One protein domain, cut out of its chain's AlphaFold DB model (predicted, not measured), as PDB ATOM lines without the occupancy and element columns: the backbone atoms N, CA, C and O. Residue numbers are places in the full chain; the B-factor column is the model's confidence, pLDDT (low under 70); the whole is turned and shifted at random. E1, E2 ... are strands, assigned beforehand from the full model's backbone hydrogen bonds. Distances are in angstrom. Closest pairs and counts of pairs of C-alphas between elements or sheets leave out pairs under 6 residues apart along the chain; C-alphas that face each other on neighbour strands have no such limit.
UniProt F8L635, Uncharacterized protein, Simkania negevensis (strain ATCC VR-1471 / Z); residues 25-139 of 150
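What this domain is: This is residues 25 to 139 of the 150 residues of an uncharacterized protein of Simkania negevensis (strain ATCC VR-1471 / Z) (UniProt F8L635). Two strongly twisted sheets of four strands pack face to face as an elongated sandwich, E3 E1 E8 E7 on one side and E2 E4 E5 E6 on the other, with their strands running roughly along the length. Residues 45 to 57, a long stretch with no named element, cross from E2 to E3 at one border of the sandwich. The printed part has 115 residues, with no named helix and eight named strands, E1 to E8 in order along the chain, and its class is all strand. The sheet E3 E1 E8 E7 is mixed, the sheet E2 E4 E5 E6 all antiparallel. The whole is compact, with a radius of gyration of the C-alphas of 13.8 A, and spans 43 by 26 by 21 A.

Where its parts are: E1, residues 25 to 29, begins at C-alpha 25 (13.441, 1.032, -42.943) and is 11.9 A long. E2, residues 37 to 44, measures 20.5 A, and E3, residues 58 to 60, measures 7.1 A. E4, residues 72 to 80, is 26.4 A long and begins at C-alpha 72 (9.055, -5.737, -54.482). E5, residues 85 to 93, measures 24.1 A, and E6, residues 98 to 104, 18.5 A. E7, residues 116 to 125, measures 24.9 A and bends by 61 degrees at residue 119. E8, residues 130 to 138, measures 25.6 A and ends at C-alpha 138 (4.193, -7.342, -25.138).

How they stand to each other: E1 is parallel to E8 at 23 degrees, with N 28 and O 133 2.8 A apart. E3, an edge strand, is antiparallel to E1, with N 25 and O 59 at 2.8 A. E8 and E7 form a hairpin, with N 118 and O 136 at 2.8 A. In the other sheet, E2 is antiparallel to E4, with N 38 and O 79 at 2.7 A. E4, E5 and E6 make a meander, each strand the antiparallel neighbour of the one before; N 76 and O 89 are 2.8 A apart, as are N 90 and O 102. Each N and O pair named here is within hydrogen-bond range. In the sandwich, two sheets face to face, the facing parts are 8.4 A centre to centre and the strands of the two sheets stand at 20 degrees. The closest C-alphas of E6 and E7, Trp 100 and Gly 122, are 5.4 A apart, while E2 and E3 are apart. Residues 39 to 40 of E2 pair antiparallel with residues 52 to 53.

The domain as a whole: The two C-alphas farthest apart, of Gln 66 and Pro 111, are 44.5 A apart. The printed part has no cut. The links E2 to E3, E3 to E4 and E6 to E7 are long. The mean pLDDT of the printed part is 91.1, with residue 33 and residues 108 to 113 under 70.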
ATOM      1  N   VAL A  25      14.263   1.284 -44.127       97.75
ATOM      2  CA  VAL A  25      13.441   1.032 -42.943       97.75
ATOM      3  C   VAL A  25      14.219   1.384 -41.677       97.75
ATOM      4  O   VAL A  25      15.409   1.087 -41.569       97.75
ATOM      5  N   GLY A  26      13.552   2.020 -40.715       97.62
ATOM      6  CA  GLY A  26      14.093   2.292 -39.381       97.62
ATOM      7  C   GLY A  26      13.349   1.523 -38.293       97.62
ATOM      8  O   GLY A  26      12.119   1.443 -38.327       97.62
ATOM      9  N   ASN A  27      14.089   0.989 -37.322       97.62
ATOM     10  CA  ASN A  27      13.530   0.294 -36.166       97.62
ATOM     11  C   ASN A  27      13.369   1.246 -34.974       97.62
ATOM     12  O   ASN A  27      14.351   1.679 -34.378       97.62
ATOM     13  N   TYR A  28      12.123   1.547 -34.618       96.50
ATOM     14  CA  TYR A  28      11.734   2.351 -33.457       96.50
ATOM     15  C   TYR A  28      10.693   1.611 -32.601       96.50
ATOM     16  O   TYR A  28       9.817   2.232 -31.999       96.50
ATOM     17  N   VAL A  29      10.725   0.276 -32.604       95.56
ATOM     18  CA  VAL A  29       9.864  -0.549 -31.748       95.56
ATOM     19  C   VAL A  29      10.479  -0.622 -30.351       95.56
ATOM     20  O   VAL A  29      11.676  -0.880 -30.219       95.56
ATOM     21  N   GLY A  30       9.658  -0.407 -29.322       90.69
ATOM     22  CA  GLY A  30      10.104  -0.328 -27.930       90.69
ATOM     23  C   GLY A  30      10.884   0.952 -27.611       90.69
ATOM     24  O   GLY A  30      10.823   1.941 -28.343       90.69
ATOM     25  N   ASP A  31      11.616   0.932 -26.498       84.88
ATOM     26  CA  ASP A  31      12.437   2.046 -26.001       84.88
ATOM     27  C   ASP A  31      13.954   1.774 -26.061       84.88
ATOM     28  O   ASP A  31      14.757   2.642 -25.705       84.88
ATOM     29  N   GLY A  32      14.336   0.576 -26.517       71.88
ATOM     30  CA  GLY A  32      15.722   0.141 -26.669       71.88
ATOM     31  C   GLY A  32      16.391  -0.352 -25.392       71.88
ATOM     32  O   GLY A  32      17.608  -0.533 -25.411       71.88
ATOM     33  N   LYS A  33      15.647  -0.532 -24.293       69.56
ATOM     34  CA  LYS A  33      16.205  -1.001 -23.017       69.56
ATOM     35  C   LYS A  33      15.803  -2.435 -22.711       69.56
ATOM     36  O   LYS A  33      16.689  -3.274 -22.649       69.56
ATOM     37  N   SER A  34      14.505  -2.712 -22.606       77.75
ATOM     38  CA  SER A  34      13.989  -4.055 -22.305       77.75
ATOM     39  C   SER A  34      12.578  -4.206 -22.895       77.75
ATOM     40  O   SER A  34      11.674  -3.513 -22.434       77.75
ATOM     41  N   PRO A  35      12.380  -5.025 -23.948       85.00
ATOM     42  CA  PRO A  35      13.372  -5.808 -24.669       85.00
ATOM     43  C   PRO A  35      14.072  -4.929 -25.715       85.00
ATOM     44  O   PRO A  35      13.487  -4.013 -26.302       85.00
ATOM     45  N   ASN A  36      15.330  -5.233 -26.010       91.25
ATOM     46  CA  ASN A  36      15.998  -4.638 -27.157       91.25
ATOM     47  C   ASN A  36      15.559  -5.363 -28.437       91.25
ATOM     48  O   ASN A  36      15.901  -6.524 -28.648       91.25
ATOM     49  N   ILE A  37      14.768  -4.681 -29.266       95.69
ATOM     50  CA  ILE A  37      14.115  -5.272 -30.436       95.69
ATOM     51  C   ILE A  37      14.982  -5.167 -31.690       95.69
ATOM     52  O   ILE A  37      15.521  -4.109 -32.019       95.69
ATOM     53  N   HIS A  38      14.986  -6.239 -32.475       96.75
ATOM     54  CA  HIS A  38      15.681  -6.385 -33.746       96.75
ATOM     55  C   HIS A  38      14.724  -6.797 -34.858       96.75
ATOM     56  O   HIS A  38      13.823  -7.613 -34.661       96.75
ATOM     57  N   PHE A  39      14.964  -6.287 -36.065       98.12
ATOM     58  CA  PHE A  39      14.298  -6.767 -37.274       98.12
ATOM     59  C   PHE A  39      15.247  -7.645 -38.066       98.12
ATOM     60  O   PHE A  39      16.298  -7.179 -38.497       98.12
ATOM     61  N   GLN A  40      14.863  -8.886 -38.319       98.19
ATOM     62  CA  GLN A  40      15.610  -9.805 -39.162       98.19
ATOM     63  C   GLN A  40      14.903  -9.966 -40.506       98.19
ATOM     64  O   GLN A  40      13.760 -10.422 -40.559       98.19
ATOM     65  N   LEU A  41      15.585  -9.637 -41.605       98.19
ATOM     66  CA  LEU A  41      15.078  -9.899 -42.950       98.19
ATOM     67  C   LEU A  41      14.932 -11.413 -43.147       98.19
ATOM     68  O   LEU A  41      15.935 -12.124 -43.190       98.19
ATOM     69  N   SER A  42      13.700 -11.905 -43.277       95.94
ATOM     70  CA  SER A  42      13.421 -13.343 -43.359       95.94
ATOM     71  C   SER A  42      13.308 -13.826 -44.803       95.94
ATOM     72  O   SER A  42      14.023 -14.735 -45.218       95.94
ATOM     73  N   THR A  43      12.445 -13.198 -45.599       95.81
ATOM     74  CA  THR A  43      12.242 -13.531 -47.017       95.81
ATOM     75  C   THR A  43      11.895 -12.282 -47.818       95.81
ATOM     76  O   THR A  43      11.298 -11.344 -47.298       95.81
ATOM     77  N   ASN A  44      12.272 -12.242 -49.094       97.56
ATOM     78  CA  ASN A  44      12.031 -11.096 -49.967       97.56
ATOM     79  C   ASN A  44      12.040 -11.514 -51.444       97.56
ATOM     80  O   ASN A  44      12.742 -12.457 -51.805       97.56
ATOM     81  N   SER A  45      11.286 -10.817 -52.298       95.06
ATOM     82  CA  SER A  45      11.258 -11.114 -53.739       95.06
ATOM     83  C   SER A  45      12.564 -10.817 -54.494       95.06
ATOM     84  O   SER A  45      12.862 -11.564 -55.428       95.06
ATOM     85  N   PRO A  46      13.400  -9.835 -54.095       92.81
ATOM     86  CA  PRO A  46      14.702  -9.598 -54.728       92.81
ATOM     87  C   PRO A  46      15.807 -10.605 -54.366       92.81
ATOM     88  O   PRO A  46      16.925 -10.469 -54.859       92.81
ATOM     89  N   ASN A  47      15.529 -11.603 -53.517       93.00
ATOM     90  CA  ASN A  47      16.477 -12.629 -53.055       93.00
ATOM     91  C   ASN A  47      17.757 -12.087 -52.386       93.00
ATOM     92  O   ASN A  47      18.840 -12.661 -52.524       93.00
ATOM     93  N   TRP A  48      17.656 -10.982 -51.649       94.12
ATOM     94  CA  TRP A  48      18.750 -10.500 -50.807       94.12
ATOM     95  C   TRP A  48      19.024 -11.476 -49.660       94.12
ATOM     96  O   TRP A  48      18.106 -12.135 -49.166       94.12
ATOM     97  N   GLN A  49      20.285 -11.537 -49.223       95.75
ATOM     98  CA  GLN A  49      20.671 -12.323 -48.050       95.75
ATOM     99  C   GLN A  49      20.038 -11.743 -46.774       95.75
ATOM    100  O   GLN A  49      19.932 -10.519 -46.670       95.75
ATOM    101  N   PRO A  50      19.655 -12.586 -45.801       94.69
ATOM    102  CA  PRO A  50      19.197 -12.133 -44.490       94.69
ATOM    103  C   PRO A  50      20.212 -11.223 -43.785       94.69
ATOM    104  O   PRO A  50      21.420 -11.454 -43.847       94.69
ATOM    105  N   TYR A  51      19.715 -10.219 -43.069       97.12
ATOM    106  CA  TYR A  51      20.479  -9.386 -42.137       97.12
ATOM    107  C   TYR A  51      19.557  -8.811 -41.065       97.12
ATOM    108  O   TYR A  51      18.332  -8.922 -41.162       97.12
ATOM    109  N   THR A  52      20.163  -8.183 -40.061       97.56
ATOM    110  CA  THR A  52      19.468  -7.661 -38.885       97.56
ATOM    111  C   THR A  52      19.589  -6.141 -38.793       97.56
ATOM    112  O   THR A  52      20.638  -5.575 -39.099       97.56
ATOM    113  N   ILE A  53      18.516  -5.484 -38.352       97.31
ATOM    114  CA  ILE A  53      18.455  -4.059 -38.016       97.31
ATOM    115  C   ILE A  53      18.139  -3.947 -36.524       97.31
ATOM    116  O   ILE A  53      17.030  -4.269 -36.094       97.31
ATOM    117  N   ALA A  54      19.117  -3.488 -35.747       96.19
ATOM    118  CA  ALA A  54      18.968  -3.273 -34.309       96.19
ATOM    119  C   ALA A  54      18.029  -2.096 -33.989       96.19
ATOM    120  O   ALA A  54      17.709  -1.289 -34.866       96.19
ATOM    121  N   HIS A  55      17.601  -1.974 -32.732       94.00
ATOM    122  CA  HIS A  55      16.826  -0.824 -32.267       94.00
ATOM    123  C   HIS A  55      17.543   0.505 -32.577       94.00
ATOM    124  O   HIS A  55      18.765   0.611 -32.465       94.00
ATOM    125  N   GLN A  56      16.785   1.517 -33.010       92.19
ATOM    126  CA  GLN A  56      17.258   2.822 -33.503       92.19
ATOM    127  C   GLN A  56      18.217   2.779 -34.704       92.19
ATOM    128  O   GLN A  56      18.688   3.830 -35.151       92.19
ATOM    129  N   ALA A  57      18.472   1.604 -35.281       95.19
ATOM    130  CA  ALA A  57      19.215   1.479 -36.522       95.19
ATOM    131  C   ALA A  57      18.294   1.611 -37.742       95.19
ATOM    132  O   ALA A  57      17.066   1.487 -37.676       95.19
ATOM    133  N   GLN A  58      18.927   1.853 -38.886       96.00
ATOM    134  CA  GLN A  58      18.288   1.869 -40.192       96.00
ATOM    135  C   GLN A  58      18.956   0.832 -41.087       96.00
ATOM    136  O   GLN A  58      20.156   0.577 -40.976       96.00
ATOM    137  N   GLY A  59      18.181   0.259 -41.994       95.19
ATOM    138  CA  GLY A  59      18.681  -0.622 -43.036       95.19
ATOM    139  C   GLY A  59      17.932  -0.393 -44.334       95.19
ATOM    140  O   GLY A  59      16.873   0.232 -44.366       95.19
ATOM    141  N   ASN A  60      18.489  -0.910 -45.420       95.44
ATOM    142  CA  ASN A  60      17.818  -0.851 -46.711       95.44
ATOM    143  C   ASN A  60      16.570  -1.746 -46.697       95.44
ATOM    144  O   ASN A  60      16.422  -2.622 -45.845       95.44
ATOM    145  N   ILE A  61      15.667  -1.543 -47.644       96.25
ATOM    146  CA  ILE A  61      14.628  -2.512 -47.977       96.25
ATOM    147  C   ILE A  61      15.053  -3.166 -49.292       96.25
ATOM    148  O   ILE A  61      15.377  -2.439 -50.232       96.25
ATOM    149  N   PRO A  62      15.072  -4.506 -49.394       95.44
ATOM    150  CA  PRO A  62      15.383  -5.171 -50.650       95.44
ATOM    151  C   PRO A  62      14.485  -4.682 -51.787       95.44
ATOM    152  O   PRO A  62      13.259  -4.704 -51.682       95.44
ATOM    153  N   TYR A  63      15.106  -4.297 -52.898       94.56
ATOM    154  CA  TYR A  63      14.429  -3.966 -54.150       94.56
ATOM    155  C   TYR A  63      15.323  -4.330 -55.342       94.56
ATOM    156  O   TYR A  63      16.526  -4.566 -55.192       94.56
ATOM    157  N   ASN A  64      14.734  -4.407 -56.535       92.19
ATOM    158  CA  ASN A  64      15.458  -4.725 -57.759       92.19
ATOM    159  C   ASN A  64      15.985  -3.448 -58.435       92.19
ATOM    160  O   ASN A  64      15.246  -2.732 -59.109       92.19
ATOM    161  N   THR A  65      17.287  -3.189 -58.317       90.75
ATOM    162  CA  THR A  65      17.941  -2.023 -58.942       90.75
ATOM    163  C   THR A  65      17.974  -2.081 -60.472       90.75
ATOM    164  O   THR A  65      18.100  -1.045 -61.118       90.75
ATOM    165  N   GLN A  66      17.837  -3.269 -61.072       91.94
ATOM    166  CA  GLN A  66      17.761  -3.447 -62.528       91.94
ATOM    167  C   GLN A  66      16.338  -3.257 -63.072       91.94
ATOM    168  O   GLN A  66      16.140  -3.178 -64.283       91.94
ATOM    169  N   SER A  67      15.331  -3.211 -62.201       92.00
ATOM    170  CA  SER A  67      13.928  -2.986 -62.556       92.00
ATOM    171  C   SER A  67      13.292  -2.049 -61.523       92.00
ATOM    172  O   SER A  67      12.491  -2.493 -60.704       92.00
ATOM    173  N   PRO A  68      13.670  -0.756 -61.537       89.38
ATOM    174  CA  PRO A  68      13.390   0.192 -60.455       89.38
ATOM    175  C   PRO A  68      11.898   0.458 -60.217       89.38
ATOM    176  O   PRO A  68      11.518   0.844 -59.115       89.38
ATOM    177  N   ASP A  69      11.056   0.233 -61.226       93.00
ATOM    178  CA  ASP A  69       9.602   0.408 -61.139       93.00
ATOM    179  C   ASP A  69       8.876  -0.830 -60.580       93.00
ATOM    180  O   ASP A  69       7.681  -0.766 -60.283       93.00
ATOM    181  N   ASN A  70       9.564  -1.972 -60.442       94.62
ATOM    182  CA  ASN A  70       8.940  -3.188 -59.929       94.62
ATOM    183  C   ASN A  70       8.643  -3.044 -58.440       94.62
ATOM    184  O   ASN A  70       9.511  -2.710 -57.636       94.62
ATOM    185  N   ASN A  71       7.406  -3.367 -58.076       96.00
ATOM    186  CA  ASN A  71       6.992  -3.424 -56.687       96.00
ATOM    187  C   ASN A  71       7.468  -4.735 -56.068       96.00
ATOM    188  O   ASN A  71       6.920  -5.804 -56.340       96.00
ATOM    189  N   GLU A  72       8.466  -4.626 -55.209       96.81
ATOM    190  CA  GLU A  72       9.055  -5.737 -54.482       96.81
ATOM    191  C   GLU A  72       8.470  -5.818 -53.068       96.81
ATOM    192  O   GLU A  72       7.798  -4.901 -52.580       96.81
ATOM    193  N   TRP A  73       8.689  -6.947 -52.402       97.00
ATOM    194  CA  TRP A  73       8.289  -7.141 -51.016       97.00
ATOM    195  C   TRP A  73       9.409  -7.769 -50.194       97.00
ATOM    196  O   TRP A  73      10.239  -8.526 -50.694       97.00
ATOM    197  N   SER A  74       9.379  -7.481 -48.898       98.12
ATOM    198  CA  SER A  74      10.269  -8.073 -47.901       98.12
ATOM    199  C   SER A  74       9.505  -8.311 -46.607       98.12
ATOM    200  O   SER A  74       8.756  -7.432 -46.170       98.12
ATOM    201  N   ALA A  75       9.697  -9.477 -46.008       98.19
ATOM    202  CA  ALA A  75       9.182  -9.841 -44.701       98.19
ATOM    203  C   ALA A  75      10.312  -9.787 -43.668       98.19
ATOM    204  O   ALA A  75      11.445 -10.188 -43.943       98.19
ATOM    205  N   TRP A  76       9.978  -9.283 -42.489       98.38
ATOM    206  CA  TRP A  76      10.906  -9.003 -41.408       98.38
ATOM    207  C   TRP A  76      10.366  -9.612 -40.129       98.38
ATOM    208  O   TRP A  76       9.290  -9.231 -39.663       98.38
ATOM    209  N   ASN A  77      11.097 -10.571 -39.580       97.88
ATOM    210  CA  ASN A  77      10.783 -11.141 -38.282       97.88
ATOM    211  C   ASN A  77      11.262 -10.186 -37.190       97.88
ATOM    212  O   ASN A  77      12.318  -9.566 -37.326       97.88
ATOM    213  N   ILE A  78      10.487 -10.079 -36.120       97.25
ATOM    214  CA  ILE A  78      10.794  -9.237 -34.971       97.25
ATOM    215  C   ILE A  78      11.253 -10.152 -33.838       97.25
ATOM    216  O   ILE A  78      10.508 -11.052 -33.444       97.25
ATOM    217  N   TYR A  79      12.461  -9.920 -33.335       95.56
ATOM    218  CA  TYR A  79      13.032 -10.654 -32.207       95.56
ATOM    219  C   TYR A  79      13.580  -9.694 -31.156       95.56
ATOM    220  O   TYR A  79      13.869  -8.545 -31.482       95.56
ATOM    221  N   ASP A  80      13.756 -10.159 -29.926       94.00
ATOM    222  CA  ASP A  80      14.622  -9.502 -28.944       94.00
ATOM    223  C   ASP A  80      16.006 -10.179 -28.855       94.00
ATOM    224  O   ASP A  80      16.308 -11.109 -29.610       94.00
ATOM    225  N   ASP A  81      16.863  -9.695 -27.951       91.56
ATOM    226  CA  ASP A  81      18.190 -10.274 -27.677       91.56
ATOM    227  C   ASP A  81      18.129 -11.720 -27.134       91.56
ATOM    228  O   ASP A  81      19.091 -12.478 -27.292       91.56
ATOM    229  N   ASP A  82      16.992 -12.132 -26.564       91.25
ATOM    230  CA  ASP A  82      16.753 -13.476 -26.025       91.25
ATOM    231  C   ASP A  82      16.172 -14.450 -27.075       91.25
ATOM    232  O   ASP A  82      15.906 -15.617 -26.780       91.25
ATOM    233  N   ASN A  83      16.040 -14.011 -28.333       91.44
ATOM    234  CA  ASN A  83      15.392 -14.722 -29.444       91.44
ATOM    235  C   ASN A  83      13.889 -14.991 -29.250       91.44
ATOM    236  O   ASN A  83      13.332 -15.874 -29.916       91.44
ATOM    237  N   ASN A  84      13.199 -14.221 -28.409       91.19
ATOM    238  CA  ASN A  84      11.742 -14.260 -28.343       91.19
ATOM    239  C   ASN A  84      11.158 -13.686 -29.633       91.19
ATOM    240  O   ASN A  84      11.574 -12.630 -30.103       91.19
ATOM    241  N   TYR A  85      10.205 -14.392 -30.240       93.12
ATOM    242  CA  TYR A  85       9.626 -14.016 -31.528       93.12
ATOM    243  C   TYR A  85       8.342 -13.206 -31.350       93.12
ATOM    244  O   TYR A  85       7.349 -13.722 -30.851       93.12
ATOM    245  N   TYR A  86       8.334 -11.970 -31.847       94.19
ATOM    246  CA  TYR A  86       7.212 -11.036 -31.715       94.19
ATOM    247  C   TYR A  86       6.354 -10.935 -32.980       94.19
ATOM    248  O   TYR A  86       5.495 -10.066 -33.063       94.19
ATOM    249  N   GLY A  87       6.576 -11.778 -33.988       94.50
ATOM    250  CA  GLY A  87       5.809 -11.771 -35.237       94.50
ATOM    251  C   GLY A  87       6.603 -11.287 -36.447       94.50
ATOM    252  O   GLY A  87       7.806 -11.030 -36.386       94.50
ATOM    253  N   THR A  88       5.912 -11.163 -37.578       96.88
ATOM    254  CA  THR A  88       6.498 -10.721 -38.848       96.88
ATOM    255  C   THR A  88       5.752  -9.501 -39.354       96.88
ATOM    256  O   THR A  88       4.526  -9.523 -39.462       96.88
ATOM    257  N   PHE A  89       6.473  -8.461 -39.767       98.06
ATOM    258  CA  PHE A  89       5.898  -7.421 -40.614       98.06
ATOM    259  C   PHE A  89       6.372  -7.543 -42.055       98.06
ATOM    260  O   PHE A  89       7.448  -8.056 -42.349       98.06
ATOM    261  N   THR A  90       5.545  -7.070 -42.981       98.25
ATOM    262  CA  THR A  90       5.860  -7.054 -44.407       98.25
ATOM    263  C   THR A  90       5.851  -5.625 -44.919       98.25
ATOM    264  O   THR A  90       4.904  -4.866 -44.697       98.25
ATOM    265  N   LEU A  91       6.896  -5.284 -45.664       98.38
ATOM    266  CA  LEU A  91       7.021  -4.035 -46.398       98.38
ATOM    267  C   LEU A  91       6.953  -4.300 -47.893       98.38
ATOM    268  O   LEU A  91       7.295  -5.390 -48.365       98.38
ATOM    269  N   GLY A  92       6.513  -3.293 -48.631       97.88
ATOM    270  CA  GLY A  92       6.775  -3.207 -50.054       97.88
ATOM    271  C   GLY A  92       7.650  -2.006 -50.364       97.88
ATOM    272  O   GLY A  92       7.635  -1.010 -49.635       97.88
ATOM    273  N   ALA A  93       8.434  -2.136 -51.425       97.00
ATOM    274  CA  ALA A  93       9.279  -1.064 -51.906       97.00
ATOM    275  C   ALA A  93       9.534  -1.173 -53.410       97.00
ATOM    276  O   ALA A  93       9.443  -2.246 -54.006       97.00
ATOM    277  N   ASN A  94       9.883  -0.043 -54.005       95.31
ATOM    278  CA  ASN A  94      10.523   0.059 -55.311       95.31
ATOM    279  C   ASN A  94      11.586   1.171 -55.232       95.31
ATOM    280  O   ASN A  94      11.888   1.662 -54.142       95.31
ATOM    281  N   ALA A  95      12.162   1.587 -56.359       92.31
ATOM    282  CA  ALA A  95      13.194   2.622 -56.343       92.31
ATOM    283  C   ALA A  95      12.692   4.011 -55.914       92.31
ATOM    284  O   ALA A  95      13.528   4.882 -55.727       92.31
ATOM    285  N   TYR A  96      11.379   4.227 -55.766       91.75
ATOM    286  CA  TYR A  96      10.760   5.542 -55.544       91.75
ATOM    287  C   TYR A  96       9.926   5.643 -54.265       91.75
ATOM    288  O   TYR A  96       9.583   6.743 -53.834       91.75
ATOM    289  N   ALA A  97       9.519   4.511 -53.694       95.06
ATOM    290  CA  ALA A  97       8.573   4.490 -52.594       95.06
ATOM    291  C   ALA A  97       8.712   3.244 -51.721       95.06
ATOM    292  O   ALA A  97       9.131   2.174 -52.163       95.06
ATOM    293  N   THR A  98       8.258   3.400 -50.485       97.44
ATOM    294  CA  THR A  98       8.085   2.363 -49.472       97.44
ATOM    295  C   THR A  98       6.649   2.390 -48.970       97.44
ATOM    296  O   THR A  98       6.005   3.441 -48.945       97.44
ATOM    297  N   TRP A  99       6.122   1.235 -48.573       97.50
ATOM    298  CA  TRP A  99       4.796   1.154 -47.971       97.50
ATOM    299  C   TRP A  99       4.671  -0.011 -46.992       97.50
ATOM    300  O   TRP A  99       5.271  -1.078 -47.147       97.50
ATOM    301  N   TRP A 100       3.836   0.205 -45.980       97.50
ATOM    302  CA  TRP A 100       3.434  -0.812 -45.018       97.50
ATOM    303  C   TRP A 100       2.445  -1.784 -45.667       97.50
ATOM    304  O   TRP A 100       1.417  -1.351 -46.191       97.50
ATOM    305  N   LYS A 101       2.732  -3.093 -45.645       97.12
ATOM    306  CA  LYS A 101       1.782  -4.115 -46.126       97.12
ATOM    307  C   LYS A 101       0.997  -4.751 -44.987       97.12
ATOM    308  O   LYS A 101      -0.153  -5.121 -45.193       97.12
ATOM    309  N   GLY A 102       1.598  -4.872 -43.808       96.25
ATOM    310  CA  GLY A 102       0.921  -5.399 -42.632       96.25
ATOM    311  C   GLY A 102       1.868  -6.067 -41.654       96.25
ATOM    312  O   GLY A 102       3.056  -6.242 -41.925       96.25
ATOM    313  N   TYR A 103       1.295  -6.476 -40.533       96.44
ATOM    314  CA  TYR A 103       1.944  -7.260 -39.500       96.44
ATOM    315  C   TYR A 103       1.093  -8.485 -39.187       96.44
ATOM    316  O   TYR A 103      -0.135  -8.441 -39.235       96.44
ATOM    317  N   THR A 104       1.764  -9.590 -38.913       94.00
ATOM    318  CA  THR A 104       1.172 -10.843 -38.472       94.00
ATOM    319  C   THR A 104       1.828 -11.197 -37.151       94.00
ATOM    320  O   THR A 104       3.014 -11.528 -37.116       94.00
ATOM    321  N   ALA A 105       1.049 -11.101 -36.073       90.81
ATOM    322  CA  ALA A 105       1.457 -11.603 -34.772       90.81
ATOM    323  C   ALA A 105       1.759 -13.111 -34.859       90.81
ATOM    324  O   ALA A 105       1.240 -13.789 -35.761       90.81
ATOM    325  N   PRO A 106       2.578 -13.661 -33.949       87.50
ATOM    326  CA  PRO A 106       2.705 -15.107 -33.818       87.50
ATOM    327  C   PRO A 106       1.312 -15.739 -33.681       87.50
ATOM    328  O   PRO A 106       0.407 -15.142 -33.101       87.50
ATOM    329  N   GLN A 107       1.092 -16.906 -34.293       70.75
ATOM    330  CA  GLN A 107      -0.224 -17.553 -34.280       70.75
ATOM    331  C   GLN A 107      -0.711 -17.739 -32.832       70.75
ATOM    332  O   GLN A 107      -0.086 -18.479 -32.080       70.75
ATOM    333  N   GLU A 108      -1.888 -17.189 -32.501       52.06
ATOM    334  CA  GLU A 108      -2.603 -17.349 -31.213       52.06
ATOM    335  C   GLU A 108      -2.828 -18.817 -30.782       52.06
ATOM    336  O   GLU A 108      -3.297 -19.094 -29.682       52.06
ATOM    337  N   LYS A 109      -2.550 -19.785 -31.664       43.47
ATOM    338  CA  LYS A 109      -2.712 -21.218 -31.390       43.47
ATOM    339  C   LYS A 109      -1.589 -21.831 -30.571       43.47
ATOM    340  O   LYS A 109      -1.730 -22.996 -30.199       43.47
ATOM    341  N   ASP A 110      -0.519 -21.090 -30.304       49.06
ATOM    342  CA  ASP A 110       0.465 -21.512 -29.326       49.06
ATOM    343  C   ASP A 110       0.326 -20.676 -28.046       49.06
ATOM    344  O   ASP A 110       0.772 -19.528 -28.022       49.06
ATOM    345  N   PRO A 111      -0.280 -21.218 -26.973       52.22
ATOM    346  CA  PRO A 111      -0.313 -20.546 -25.677       52.22
ATOM    347  C   PRO A 111       1.089 -20.352 -25.069       52.22
ATOM    348  O   PRO A 111       1.183 -19.804 -23.979       52.22
ATOM    349  N   THR A 112       2.163 -20.793 -25.741       52.97
ATOM    350  CA  THR A 112       3.558 -20.515 -25.370       52.97
ATOM    351  C   THR A 112       4.239 -19.457 -26.244       52.97
ATOM    352  O   THR A 112       5.453 -19.298 -26.146       52.97
ATOM    353  N   SER A 113       3.514 -18.748 -27.119       62.91
ATOM    354  CA  SER A 113       4.059 -17.607 -27.874       62.91
ATOM    355  C   SER A 113       3.411 -16.294 -27.419       62.91
ATOM    356  O   SER A 113       2.673 -15.676 -28.189       62.91
ATOM    357  N   PRO A 114       3.680 -15.844 -26.184       72.75
ATOM    358  CA  PRO A 114       3.046 -14.654 -25.608       72.75
ATOM    359  C   PRO A 114       3.499 -13.331 -26.224       72.75
ATOM    360  O   PRO A 114       2.946 -12.268 -25.946       72.75
ATOM    361  N   TYR A 115       4.567 -13.377 -27.011       87.69
ATOM    362  CA  TYR A 115       5.245 -12.187 -27.467       87.69
ATOM    363  C   TYR A 115       4.549 -11.604 -28.689       87.69
ATOM    364  O   TYR A 115       4.279 -12.288 -29.675       87.69
ATOM    365  N   SER A 116       4.265 -10.309 -28.648       91.56
ATOM    366  CA  SER A 116       3.703  -9.587 -29.789       91.56
ATOM    367  C   SER A 116       4.077  -8.113 -29.739       91.56
ATOM    368  O   SER A 116       4.525  -7.607 -28.710       91.56
ATOM    369  N   ILE A 117       3.928  -7.409 -30.857       93.06
ATOM    370  CA  ILE A 117       4.011  -5.949 -30.882       93.06
ATOM    371  C   ILE A 117       2.604  -5.357 -30.936       93.06
ATOM    372  O   ILE A 117       1.911  -5.444 -31.953       93.06
ATOM    373  N   ASP A 118       2.224  -4.681 -29.858       91.19
ATOM    374  CA  ASP A 118       1.016  -3.871 -29.793       91.19
ATOM    375  C   ASP A 118       1.172  -2.576 -30.586       91.19
ATOM    376  O   ASP A 118       2.229  -1.936 -30.590       91.19
ATOM    377  N   ASN A 119       0.074  -2.149 -31.217       92.31
ATOM    378  CA  ASN A 119      -0.012  -0.894 -31.974       92.31
ATOM    379  C   ASN A 119       1.112  -0.724 -33.010       92.31
ATOM    380  O   ASN A 119       1.579   0.391 -33.258       92.31
ATOM    381  N   ILE A 120       1.565  -1.828 -33.610       95.31
ATOM    382  CA  ILE A 120       2.604  -1.768 -34.629       95.31
ATOM    383  C   ILE A 120       2.128  -0.991 -35.856       95.31
ATOM    384  O   ILE A 120       1.046  -1.219 -36.402       95.31
ATOM    385  N   GLN A 121       2.968  -0.068 -36.307       95.50
ATOM    386  CA  GLN A 121       2.674   0.826 -37.418       95.50
ATOM    387  C   GLN A 121       3.935   1.115 -38.230       95.50
ATOM    388  O   GLN A 121       5.033   1.220 -37.681       95.50
ATOM    389  N   GLY A 122       3.754   1.286 -39.540       96.44
ATOM    390  CA  GLY A 122       4.771   1.814 -40.441       96.44
ATOM    391  C   GLY A 122       4.427   3.241 -40.863       96.44
ATOM    392  O   GLY A 122       3.381   3.472 -41.468       96.44
ATOM    393  N   THR A 123       5.304   4.199 -40.572       97.19
ATOM    394  CA  THR A 123       5.131   5.612 -40.945       97.19
ATOM    395  C   THR A 123       6.105   5.986 -42.054       97.19
ATOM    396  O   THR A 123       7.318   5.992 -41.856       97.19
ATOM    397  N   VAL A 124       5.567   6.302 -43.232       95.69
ATOM    398  CA  VAL A 124       6.361   6.714 -44.394       95.69
ATOM    399  C   VAL A 124       6.737   8.192 -44.271       95.69
ATOM    400  O   VAL A 124       5.892   9.040 -43.986       95.69
ATOM    401  N   SER A 125       8.004   8.516 -44.503       92.31
ATOM    402  CA  SER A 125       8.531   9.881 -44.523       92.31
ATOM    403  C   SER A 125       9.681  10.015 -45.534       92.31
ATOM    404  O   SER A 125       9.847   9.168 -46.417       92.31
ATOM    405  N   GLY A 126      10.419  11.131 -45.497       82.25
ATOM    406  CA  GLY A 126      11.561  11.351 -46.395       82.25
ATOM    407  C   GLY A 126      11.190  11.352 -47.882       82.25
ATOM    408  O   GLY A 126      11.949  10.854 -48.702       82.25
ATOM    409  N   GLY A 127       9.996  11.842 -48.234       85.06
ATOM    410  CA  GLY A 127       9.521  11.856 -49.621       85.06
ATOM    411  C   GLY A 127       9.063  10.498 -50.166       85.06
ATOM    412  O   GLY A 127       8.884  10.383 -51.371       85.06
ATOM    413  N   GLY A 128       8.860   9.492 -49.306       89.50
ATOM    414  CA  GLY A 128       8.359   8.165 -49.689       89.50
ATOM    415  C   GLY A 128       9.382   7.040 -49.535       89.50
ATOM    416  O   GLY A 128       9.003   5.876 -49.486       89.50
ATOM    417  N   TYR A 129      10.665   7.376 -49.414       92.50
ATOM    418  CA  TYR A 129      11.777   6.420 -49.456       92.50
ATOM    419  C   TYR A 129      12.118   5.808 -48.100       92.50
ATOM    420  O   TYR A 129      12.834   4.815 -48.042       92.50
ATOM    421  N   PHE A 130      11.628   6.390 -47.009       95.50
ATOM    422  CA  PHE A 130      11.921   5.918 -45.665       95.50
ATOM    423  C   PHE A 130      10.638   5.540 -44.939       95.50
ATOM    424  O   PHE A 130       9.686   6.321 -44.922       95.50
ATOM    425  N   ILE A 131      10.636   4.381 -44.282       97.38
ATOM    426  CA  ILE A 131       9.553   3.961 -43.397       97.38
ATOM    427  C   ILE A 131      10.087   3.636 -42.000       97.38
ATOM    428  O   ILE A 131      10.944   2.775 -41.821       97.38
ATOM    429  N   SER A 132       9.577   4.323 -40.983       97.31
ATOM    430  CA  SER A 132       9.857   3.993 -39.584       97.31
ATOM    431  C   SER A 132       8.830   2.993 -39.073       97.31
ATOM    432  O   SER A 132       7.630   3.236 -39.217       97.31
ATOM    433  N   ILE A 133       9.283   1.907 -38.449       98.00
ATOM    434  CA  ILE A 133       8.412   0.943 -37.773       98.00
ATOM    435  C   ILE A 133       8.462   1.216 -36.278       98.00
ATOM    436  O   ILE A 133       9.544   1.276 -35.699       98.00
ATOM    437  N   SER A 134       7.298   1.370 -35.661       96.94
ATOM    438  CA  SER A 134       7.156   1.593 -34.219       96.94
ATOM    439  C   SER A 134       6.044   0.724 -33.656       96.94
ATOM    440  O   SER A 134       5.147   0.330 -34.400       96.94
ATOM    441  N   GLY A 135       6.084   0.473 -32.355       95.25
ATOM    442  CA  GLY A 135       5.093  -0.304 -31.619       95.25
ATOM    443  C   GLY A 135       5.616  -0.630 -30.221       95.25
ATOM    444  O   GLY A 135       6.769  -0.320 -29.904       95.25
ATOM    445  N   THR A 136       4.778  -1.254 -29.401       93.38
ATOM    446  CA  THR A 136       5.106  -1.595 -28.013       93.38
ATOM    447  C   THR A 136       5.228  -3.109 -27.867       93.38
ATOM    448  O   THR A 136       4.236  -3.802 -28.088       93.38
ATOM    449  N   PRO A 137       6.399  -3.646 -27.493       91.69
ATOM    450  CA  PRO A 137       6.533  -5.062 -27.170       91.69
ATOM    451  C   PRO A 137       5.611  -5.472 -26.016       91.69
ATOM    452  O   PRO A 137       5.461  -4.741 -25.037       91.69
ATOM    453  N   LYS A 138       5.007  -6.650 -26.142       87.25
ATOM    454  CA  LYS A 138       4.193  -7.342 -25.138       87.25
ATOM    455  C   LYS A 138       4.747  -8.743 -24.909       87.25
ATOM    456  O   LYS A 138       5.292  -9.325 -25.846       87.25
ATOM    457  N   GLY A 139       4.627  -9.251 -23.684       78.19
ATOM    458  CA  GLY A 139       5.110 -10.570 -23.268       78.19
ATOM    459  C   GLY A 139       4.090 -11.339 -22.423       78.19
ATOM    460  O   GLY A 139       2.914 -10.990 -22.409       78.19
TER     461      GLY A 139